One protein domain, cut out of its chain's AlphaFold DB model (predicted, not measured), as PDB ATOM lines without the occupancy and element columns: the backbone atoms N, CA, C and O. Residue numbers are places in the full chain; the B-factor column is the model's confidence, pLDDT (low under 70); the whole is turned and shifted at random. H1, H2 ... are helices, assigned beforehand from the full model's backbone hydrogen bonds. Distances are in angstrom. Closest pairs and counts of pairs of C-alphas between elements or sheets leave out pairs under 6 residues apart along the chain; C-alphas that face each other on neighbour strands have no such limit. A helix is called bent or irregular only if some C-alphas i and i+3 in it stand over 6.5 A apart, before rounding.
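AT A GLANCE: This is residues 4 to 74 of the 147 residues of a protein of Timema douglasi (UniProt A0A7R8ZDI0). What is the shape? H1 and bent, L-shaped H2 form one loose layer; the chain folds back, H3 packing on arm H2b and H4 on H1. How large? The printed part has 71 residues, four named helices, H1 to H4, and no named strand: all helix, loose, radius of gyration of the C-alphas 13.9 A, spanning 41 by 26 by 16 A.

HOW THE PARTS SIT: What does H1, residues 4 to 9, touch? It touches H4, residues 58 to 68; their closest C-alphas, Gln 9 and Arg 65, are 5.6 A apart. Is H2, residues 13 to 33, straight? Assigned as one helix by its hydrogen bonds, it is bent, C-alphas 22 and 25 being 8.5 A apart; arms H2a, residues 13 to 22, irregular with C-alphas 18 and 21 8.4 A apart, and H2b, residues 25 to 33, stand about perpendicular at 87 degrees. H2b touches H3, residues 41 to 51, closest at the C-alphas of Lys 27 and Ile 44, 6.3 A. Which backbones are complete? Every O i to N i+4 pair is within hydrogen-bond range in H2b and H3, against 4 of 6 in H2a, 5 of 7 in H4 and 0 of 2 in H1, where 3 of 3 O i to N i+3 pairs are.

IN THESE COORDINATES: Where does H1 begin? C-alpha 4 is at (29.240, 4.923, -4.865). Where does H4 end? C-alpha 68 is at (21.131, 4.485, 3.008), 15.9 A from C-alpha 58.

THE WHOLE: Is it cut? The printed part has no cut and no long link. Where is confidence low? Residues 69 to 74, under 70, stand free.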
ATOM      1  N   TYR A   4      29.417   3.534  -4.435       82.88
ATOM      2  CA  TYR A   4      29.240   4.923  -4.865       82.88
ATOM      3  C   TYR A   4      28.095   5.630  -4.120       82.88
ATOM      4  O   TYR A   4      28.125   6.846  -3.993       82.88
ATOM      5  N   VAL A   5      27.119   4.899  -3.569       84.75
ATOM      6  CA  VAL A   5      25.968   5.488  -2.861       84.75
ATOM      7  C   VAL A   5      26.402   6.290  -1.623       84.75
ATOM      8  O   VAL A   5      25.783   7.301  -1.284       84.75
ATOM      9  N   PHE A   6      27.510   5.902  -0.979       86.31
ATOM     10  CA  PHE A   6      28.061   6.619   0.176       86.31
ATOM     11  C   PHE A   6      28.596   8.013  -0.178       86.31
ATOM     12  O   PHE A   6      28.561   8.904   0.668       86.31
ATOM     13  N   PHE A   7      29.018   8.237  -1.428       90.56
ATOM     14  CA  PHE A   7      29.425   9.560  -1.907       90.56
ATOM     15  C   PHE A   7      28.303  10.592  -1.726       90.56
ATOM     16  O   PHE A   7      28.549  11.707  -1.273       90.56
ATOM     17  N   PHE A   8      27.056  10.198  -2.000       92.31
ATOM     18  CA  PHE A   8      25.893  11.084  -1.923       92.31
ATOM     19  C   PHE A   8      25.476  11.464  -0.494       92.31
ATOM     20  O   PHE A   8      24.659  12.369  -0.320       92.31
ATOM     21  N   GLN A   9      26.050  10.824   0.532       91.38
ATOM     22  CA  GLN A   9      25.767  11.157   1.934       91.38
ATOM     23  C   GLN A   9      26.489  12.425   2.403       91.38
ATOM     24  O   GLN A   9      26.120  12.992   3.430       91.38
ATOM     25  N   MET A  10      27.499  12.898   1.666       92.62
ATOM     26  CA  MET A  10      28.193  14.135   2.017       92.62
ATOM     27  C   MET A  10      27.259  15.353   1.863       92.62
ATOM     28  O   MET A  10      26.507  15.434   0.882       92.62
ATOM     29  N   PRO A  11      27.300  16.319   2.801       90.44
ATOM     30  CA  PRO A  11      26.487  17.527   2.717       90.44
ATOM     31  C   PRO A  11      27.027  18.450   1.620       90.44
ATOM     32  O   PRO A  11      28.216  18.765   1.621       90.44
ATOM     33  N   PHE A  12      26.156  18.891   0.705       89.56
ATOM     34  CA  PHE A  12      26.404  19.858  -0.388       89.56
ATOM     35  C   PHE A  12      27.471  19.477  -1.435       89.56
ATOM     36  O   PHE A  12      27.433  19.964  -2.565       89.56
ATOM     37  N   PHE A  13      28.438  18.632  -1.082       94.81
ATOM     38  CA  PHE A  13      29.571  18.265  -1.920       94.81
ATOM     39  C   PHE A  13      29.166  17.526  -3.205       94.81
ATOM     40  O   PHE A  13      29.695  17.881  -4.256       94.81
ATOM     41  N   PRO A  14      28.230  16.554  -3.190       94.62
ATOM     42  CA  PRO A  14      27.794  15.884  -4.414       94.62
ATOM     43  C   PRO A  14      27.126  16.840  -5.409       94.62
ATOM     44  O   PRO A  14      27.421  16.780  -6.601       94.62
ATOM     45  N   GLU A  15      26.271  17.743  -4.922       95.19
ATOM     46  CA  GLU A  15      25.619  18.784  -5.721       95.19
ATOM     47  C   GLU A  15      26.662  19.690  -6.377       95.19
ATOM     48  O   GLU A  15      26.635  19.885  -7.594       95.19
ATOM     49  N   LEU A  16      27.610  20.197  -5.578       94.19
ATOM     50  CA  LEU A  16      28.685  21.045  -6.076       94.19
ATOM     51  C   LEU A  16      29.507  20.297  -7.126       94.19
ATOM     52  O   LEU A  16      29.677  20.804  -8.231       94.19
ATOM     53  N   PHE A  17      29.943  19.073  -6.821       94.81
ATOM     54  CA  PHE A  17      30.771  18.261  -7.706       94.81
ATOM     55  C   PHE A  17      30.113  17.990  -9.060       94.81
ATOM     56  O   PHE A  17      30.763  18.148 -10.092       94.81
ATOM     57  N   ILE A  18      28.831  17.617  -9.071       94.88
ATOM     58  CA  ILE A  18      28.100  17.346 -10.314       94.88
ATOM     59  C   ILE A  18      27.905  18.633 -11.121       94.88
ATOM     60  O   ILE A  18      28.001  18.584 -12.345       94.88
ATOM     61  N   SER A  19      27.684  19.775 -10.461       94.56
ATOM     62  CA  SER A  19      27.483  21.072 -11.126       94.56
ATOM     63  C   SER A  19      28.739  21.659 -11.791       94.56
ATOM     64  O   SER A  19      28.631  22.560 -12.622       94.56
ATOM     65  N   MET A  20      29.935  21.158 -11.461       94.44
ATOM     66  CA  MET A  20      31.195  21.680 -11.999       94.44
ATOM     67  C   MET A  20      31.373  21.421 -13.501       94.44
ATOM     68  O   MET A  20      30.879  20.438 -14.053       94.44
ATOM     69  N   HIS A  21      32.181  22.278 -14.139       93.38
ATOM     70  CA  HIS A  21      32.622  22.145 -15.533       93.38
ATOM     71  C   HIS A  21      31.475  21.909 -16.519       93.38
ATOM     72  O   HIS A  21      31.530  20.966 -17.304       93.38
ATOM     73  N   ASP A  22      30.439  22.750 -16.457       93.69
ATOM     74  CA  ASP A  22      29.274  22.627 -17.339       93.69
ATOM     75  C   ASP A  22      28.652  21.220 -17.261       93.69
ATOM     76  O   ASP A  22      28.422  20.548 -18.264       93.69
ATOM     77  N   LEU A  23      28.454  20.721 -16.033       95.62
ATOM     78  CA  LEU A  23      27.772  19.450 -15.778       95.62
ATOM     79  C   LEU A  23      28.403  18.258 -16.534       95.62
ATOM     80  O   LEU A  23      27.718  17.292 -16.881       95.62
ATOM     81  N   VAL A  24      29.729  18.282 -16.756       94.75
ATOM     82  CA  VAL A  24      30.484  17.253 -17.512       94.75
ATOM     83  C   VAL A  24      30.274  15.829 -16.985       94.75
ATOM     84  O   VAL A  24      30.481  14.848 -17.706       94.75
ATOM     85  N   ALA A  25      29.848  15.698 -15.726       93.25
ATOM     86  CA  ALA A  25      29.449  14.437 -15.122       93.25
ATOM     87  C   ALA A  25      28.390  13.698 -15.958       93.25
ATOM     88  O   ALA A  25      28.539  12.495 -16.154       93.25
ATOM     89  N   PHE A  26      27.395  14.394 -16.524       93.38
ATOM     90  CA  PHE A  26      26.374  13.769 -17.372       93.38
ATOM     91  C   PHE A  26      26.995  13.136 -18.613       93.38
ATOM     92  O   PHE A  26      26.817  11.944 -18.839       93.38
ATOM     93  N   LYS A  27      27.840  13.871 -19.345       92.00
ATOM     94  CA  LYS A  27      28.551  13.325 -20.510       92.00
ATOM     95  C   LYS A  27      29.349  12.062 -20.165       92.00
ATOM     96  O   LYS A  27      29.355  11.101 -20.927       92.00
ATOM     97  N   ARG A  28      30.025  12.052 -19.010       92.12
ATOM     98  CA  ARG A  28      30.813  10.895 -18.547       92.12
ATOM     99  C   ARG A  28      29.940   9.705 -18.156       92.12
ATOM    100  O   ARG A  28      30.318   8.578 -18.457       92.12
ATOM    101  N   ILE A  29      28.816   9.952 -17.483       90.38
ATOM    102  CA  ILE A  29      27.857   8.910 -17.098       90.38
ATOM    103  C   ILE A  29      27.288   8.277 -18.361       90.38
ATOM    104  O   ILE A  29      27.491   7.086 -18.556       90.38
ATOM    105  N   PHE A  30      26.705   9.077 -19.256       91.00
ATOM    106  CA  PHE A  30      26.105   8.594 -20.499       91.00
ATOM    107  C   PHE A  30      27.095   7.783 -21.336       91.00
ATOM    108  O   PHE A  30      26.794   6.647 -21.676       91.00
ATOM    109  N   LYS A  31      28.316   8.292 -21.553       89.00
ATOM    110  CA  LYS A  31      29.363   7.561 -22.288       89.00
ATOM    111  C   LYS A  31      29.721   6.207 -21.660       89.00
ATOM    112  O   LYS A  31      30.141   5.292 -22.358       89.00
ATOM    113  N   LYS A  32      29.644   6.101 -20.333       87.31
ATOM    114  CA  LYS A  32      29.981   4.870 -19.615       87.31
ATOM    115  C   LYS A  32      28.816   3.885 -19.594       87.31
ATOM    116  O   LYS A  32      29.057   2.686 -19.622       87.31
ATOM    117  N   THR A  33      27.590   4.383 -19.465       87.00
ATOM    118  CA  THR A  33      26.422   3.554 -19.160       87.00
ATOM    119  C   THR A  33      25.539   3.281 -20.356       87.00
ATOM    120  O   THR A  33      24.683   2.421 -20.228       87.00
ATOM    121  N   ILE A  34      25.675   4.018 -21.461       87.69
ATOM    122  CA  ILE A  34      24.837   3.887 -22.655       87.69
ATOM    123  C   ILE A  34      25.737   3.868 -23.902       87.69
ATOM    124  O   ILE A  34      26.682   4.659 -23.970       87.69
ATOM    125  N   PRO A  35      25.493   2.976 -24.883       86.75
ATOM    126  CA  PRO A  35      26.221   2.995 -26.148       86.75
ATOM    127  C   PRO A  35      26.130   4.359 -26.839       86.75
ATOM    128  O   PRO A  35      25.060   4.962 -26.882       86.75
ATOM    129  N   GLU A  36      27.236   4.820 -27.436       84.25
ATOM    130  CA  GLU A  36      27.273   6.100 -28.169       84.25
ATOM    131  C   GLU A  36      26.273   6.131 -29.339       84.25
ATOM    132  O   GLU A  36      25.812   7.197 -29.714       84.25
ATOM    133  N   SER A  37      25.889   4.971 -29.879       85.06
ATOM    134  CA  SER A  37      24.868   4.846 -30.928       85.06
ATOM    135  C   SER A  37      23.429   5.081 -30.460       85.06
ATOM    136  O   SER A  37      22.534   5.118 -31.295       85.06
ATOM    137  N   SER A  38      23.191   5.141 -29.148       86.75
ATOM    138  CA  SER A  38      21.844   5.179 -28.562       86.75
ATOM    139  C   SER A  38      21.544   6.503 -27.847       86.75
ATOM    140  O   SER A  38      20.484   6.653 -27.238       86.75
ATOM    141  N   VAL A  39      22.489   7.449 -27.869       89.31
ATOM    142  CA  VAL A  39      22.392   8.762 -27.217       89.31
ATOM    143  C   VAL A  39      22.991   9.809 -28.135       89.31
ATOM    144  O   VAL A  39      24.173   9.742 -28.468       89.31
ATOM    145  N   GLU A  40      22.197  10.822 -28.456       92.12
ATOM    146  CA  GLU A  40      22.652  11.969 -29.227       92.12
ATOM    147  C   GLU A  40      23.252  13.048 -28.312       92.12
ATOM    148  O   GLU A  40      23.054  13.076 -27.090       92.12
ATOM    149  N   ALA A  41      24.006  13.981 -28.896       92.25
ATOM    150  CA  ALA A  41      24.585  15.087 -28.133       92.25
ATOM    151  C   ALA A  41      23.492  15.967 -27.498       92.25
ATOM    152  O   ALA A  41      23.631  16.420 -26.360       92.25
ATOM    153  N   GLU A  42      22.389  16.163 -28.218       95.25
ATOM    154  CA  GLU A  42      21.221  16.931 -27.803       95.25
ATOM    155  C   GLU A  42      20.529  16.321 -26.580       95.25
ATOM    156  O   GLU A  42      20.050  17.068 -25.724       95.25
ATOM    157  N   ASP A  43      20.534  14.990 -26.446       93.56
ATOM    158  CA  ASP A  43      20.001  14.319 -25.259       93.56
ATOM    159  C   ASP A  43      20.794  14.757 -24.026       93.56
ATOM    160  O   ASP A  43      20.225  15.238 -23.046       93.56
ATOM    161  N   ILE A  44      22.128  14.688 -24.086       94.50
ATOM    162  CA  ILE A  44      22.999  15.094 -22.973       94.50
ATOM    163  C   ILE A  44      22.778  16.572 -22.624       94.50
ATOM    164  O   ILE A  44      22.687  16.917 -21.441       94.50
ATOM    165  N   GLU A  45      22.646  17.447 -23.624       96.75
ATOM    166  CA  GLU A  45      22.360  18.865 -23.394       96.75
ATOM    167  C   GLU A  45      20.977  19.092 -22.762       96.75
ATOM    168  O   GLU A  45      20.847  19.952 -21.890       96.75
ATOM    169  N   ALA A  46      19.960  18.288 -23.086       96.19
ATOM    170  CA  ALA A  46      18.654  18.354 -22.429       96.19
ATOM    171  C   ALA A  46      18.735  17.989 -20.933       96.19
ATOM    172  O   ALA A  46      18.119  18.655 -20.085       96.19
ATOM    173  N   PHE A  47      19.544  16.984 -20.578       95.19
ATOM    174  CA  PHE A  47      19.834  16.656 -19.178       95.19
ATOM    175  C   PHE A  47      20.571  17.810 -18.487       95.19
ATOM    176  O   PHE A  47      20.146  18.254 -17.416       95.19
ATOM    177  N   LYS A  48      21.621  18.358 -19.106       96.56
ATOM    178  CA  LYS A  48      22.365  19.497 -18.550       96.56
ATOM    179  C   LYS A  48      21.477  20.723 -18.347       96.56
ATOM    180  O   LYS A  48      21.491  21.321 -17.275       96.56
ATOM    181  N   TYR A  49      20.652  21.071 -19.332       96.88
ATOM    182  CA  TYR A  49      19.690  22.167 -19.233       96.88
ATOM    183  C   TYR A  49      18.708  21.966 -18.071       96.88
ATOM    184  O   TYR A  49      18.385  22.905 -17.343       96.88
ATOM    185  N   THR A  50      18.238  20.736 -17.867       96.31
ATOM    186  CA  THR A  50      17.310  20.417 -16.780       96.31
ATOM    187  C   THR A  50      17.983  20.545 -15.414       96.31
ATOM    188  O   THR A  50      17.422  21.166 -14.509       96.31
ATOM    189  N   PHE A  51      19.193  20.001 -15.270       96.69
ATOM    190  CA  PHE A  51      19.902  19.921 -13.992       96.69
ATOM    191  C   PHE A  51      20.771  21.139 -13.655       96.69
ATOM    192  O   PHE A  51      21.228  21.251 -12.519       96.69
ATOM    193  N   SER A  52      20.950  22.082 -14.584       95.94
ATOM    194  CA  SER A  52      21.594  23.379 -14.320       95.94
ATOM    195  C   SER A  52      20.717  24.334 -13.508       95.94
ATOM    196  O   SER A  52      21.218  25.295 -12.921       95.94
ATOM    197  N   LYS A  53      19.404  24.082 -13.453       96.25
ATOM    198  CA  LYS A  53      18.459  24.926 -12.719       96.25
ATOM    199  C   LYS A  53      18.752  24.878 -11.212       96.25
ATOM    200  O   LYS A  53      19.041  23.799 -10.684       96.25
ATOM    201  N   PRO A  54      18.631  26.009 -10.488       94.25
ATOM    202  CA  PRO A  54      18.854  26.044  -9.047       94.25
ATOM    203  C   PRO A  54      18.067  24.951  -8.316       94.25
ATOM    204  O   PRO A  54      16.854  24.831  -8.467       94.25
ATOM    205  N   GLY A  55      18.775  24.131  -7.540       93.31
ATOM    206  CA  GLY A  55      18.186  23.054  -6.745       93.31
ATOM    207  C   GLY A  55      17.821  21.772  -7.506       93.31
ATOM    208  O   GLY A  55      17.486  20.791  -6.845       93.31
ATOM    209  N   ALA A  56      17.940  21.713  -8.839       96.06
ATOM    210  CA  ALA A  56      17.503  20.559  -9.636       96.06
ATOM    211  C   ALA A  56      18.260  19.253  -9.325       96.06
ATOM    212  O   ALA A  56      17.691  18.169  -9.433       96.06
ATOM    213  N   LEU A  57      19.516  19.341  -8.877       96.00
ATOM    214  CA  LEU A  57      20.308  18.183  -8.437       96.00
ATOM    215  C   LEU A  57      19.896  17.647  -7.056       96.00
ATOM    216  O   LEU A  57      20.167  16.493  -6.733       96.00
ATOM    217  N   THR A  58      19.214  18.456  -6.243       94.62
ATOM    218  CA  THR A  58      18.914  18.120  -4.843       94.62
ATOM    219  C   THR A  58      17.998  16.906  -4.739       94.62
ATOM    220  O   THR A  58      18.258  16.000  -3.954       94.62
ATOM    221  N   ALA A  59      16.930  16.857  -5.540       93.44
ATOM    222  CA  ALA A  59      15.957  15.767  -5.508       93.44
ATOM    223  C   ALA A  59      16.561  14.392  -5.871       93.44
ATOM    224  O   ALA A  59      16.419  13.469  -5.062       93.44
ATOM    225  N   PRO A  60      17.269  14.219  -7.008       93.56
ATOM    226  CA  PRO A  60      17.883  12.931  -7.330       93.56
ATOM    227  C   PRO A  60      18.977  12.529  -6.330       93.56
ATOM    228  O   PRO A  60      19.072  11.357  -5.982       93.56
ATOM    229  N   ILE A  61      19.764  13.469  -5.796       94.00
ATOM    230  CA  ILE A  61      20.771  13.150  -4.767       94.00
ATOM    231  C   ILE A  61      20.099  12.730  -3.454       94.00
ATOM    232  O   ILE A  61      20.511  11.755  -2.821       94.00
ATOM    233  N   ASN A  62      19.022  13.412  -3.058       92.56
ATOM    234  CA  ASN A  62      18.253  13.058  -1.869       92.56
ATOM    235  C   ASN A  62      17.629  11.664  -1.966       92.56
ATOM    236  O   ASN A  62      17.469  11.016  -0.934       92.56
ATOM    237  N   TRP A  63      17.336  11.167  -3.172       90.50
ATOM    238  CA  TRP A  63      16.920   9.777  -3.358       90.50
ATOM    239  C   TRP A  63      17.988   8.803  -2.834       90.50
ATOM    240  O   TRP A  63      17.666   7.901  -2.065       90.50
ATOM    241  N   TYR A  64      19.272   9.027  -3.133       89.56
ATOM    242  CA  TYR A  64      20.358   8.209  -2.576       89.56
ATOM    243  C   TYR A  64      20.505   8.383  -1.057       89.56
ATOM    244  O   TYR A  64      20.714   7.404  -0.343       89.56
ATOM    245  N   ARG A  65      20.348   9.607  -0.533       89.94
ATOM    246  CA  ARG A  65      20.362   9.885   0.921       89.94
ATOM    247  C   ARG A  65      19.266   9.127   1.668       89.94
ATOM    248  O   ARG A  65      19.521   8.534   2.710       89.94
ATOM    249  N   ALA A  66      18.066   9.076   1.098       87.19
ATOM    250  CA  ALA A  66      16.920   8.402   1.696       87.19
ATOM    251  C   ALA A  66      17.049   6.868   1.740       87.19
ATOM    252  O   ALA A  66      16.400   6.242   2.573       87.19
ATOM    253  N   ASN A  67      17.867   6.267   0.867       80.62
ATOM    254  CA  ASN A  67      17.987   4.810   0.736       80.62
ATOM    255  C   ASN A  67      19.168   4.192   1.516       80.62
ATOM    256  O   ASN A  67      19.289   2.972   1.552       80.62
ATOM    257  N   VAL A  68      20.031   4.996   2.156       76.81
ATOM    258  CA  VAL A  68      21.131   4.485   3.008       76.81
ATOM    259  C   VAL A  68      20.687   4.243   4.449       76.81
ATOM    260  O   VAL A  68      21.231   3.371   5.125       76.81
ATOM    261  N   LEU A  69      19.686   4.983   4.926       65.75
ATOM    262  CA  LEU A  69      19.122   4.778   6.255       65.75
ATOM    263  C   LEU A  69      18.207   3.548   6.217       65.75
ATOM    264  O   LEU A  69      17.077   3.605   5.740       65.75
ATOM    265  N   GLU A  70      18.728   2.442   6.741       55.38
ATOM    266  CA  GLU A  70      18.194   1.069   6.798       55.38
ATOM    267  C   GLU A  70      16.738   0.924   7.307       55.38
ATOM    268  O   GLU A  70      16.132  -0.139   7.197       55.38
ATOM    269  N   GLN A  71      16.122   1.999   7.804       53.78
ATOM    270  CA  GLN A  71      14.820   2.022   8.481       53.78
ATOM    271  C   GLN A  71      13.591   1.753   7.586       53.78
ATOM    272  O   GLN A  71      12.462   1.975   8.018       53.78
ATOM    273  N   ARG A  72      13.753   1.306   6.333       55.31
ATOM    274  CA  ARG A  72      12.617   1.059   5.416       55.31
ATOM    275  C   ARG A  72      12.507  -0.361   4.869       55.31
ATOM    276  O   ARG A  72      11.508  -0.654   4.212       55.31
ATOM    277  N   ILE A  73      13.466  -1.246   5.150       53.91
ATOM    278  CA  ILE A  73      13.442  -2.622   4.623       53.91
ATOM    279  C   ILE A  73      12.324  -3.451   5.281       53.91
ATOM    280  O   ILE A  73      11.679  -4.257   4.606       53.91
ATOM    281  N   ASP A  74      11.983  -3.170   6.542       54.06
ATOM    282  CA  ASP A  74      10.920  -3.887   7.262       54.06
ATOM    283  C   ASP A  74       9.519  -3.703   6.636       54.06
ATOM    284  O   ASP A  74       8.680  -4.597   6.728       54.06
TER     285      ASP A  74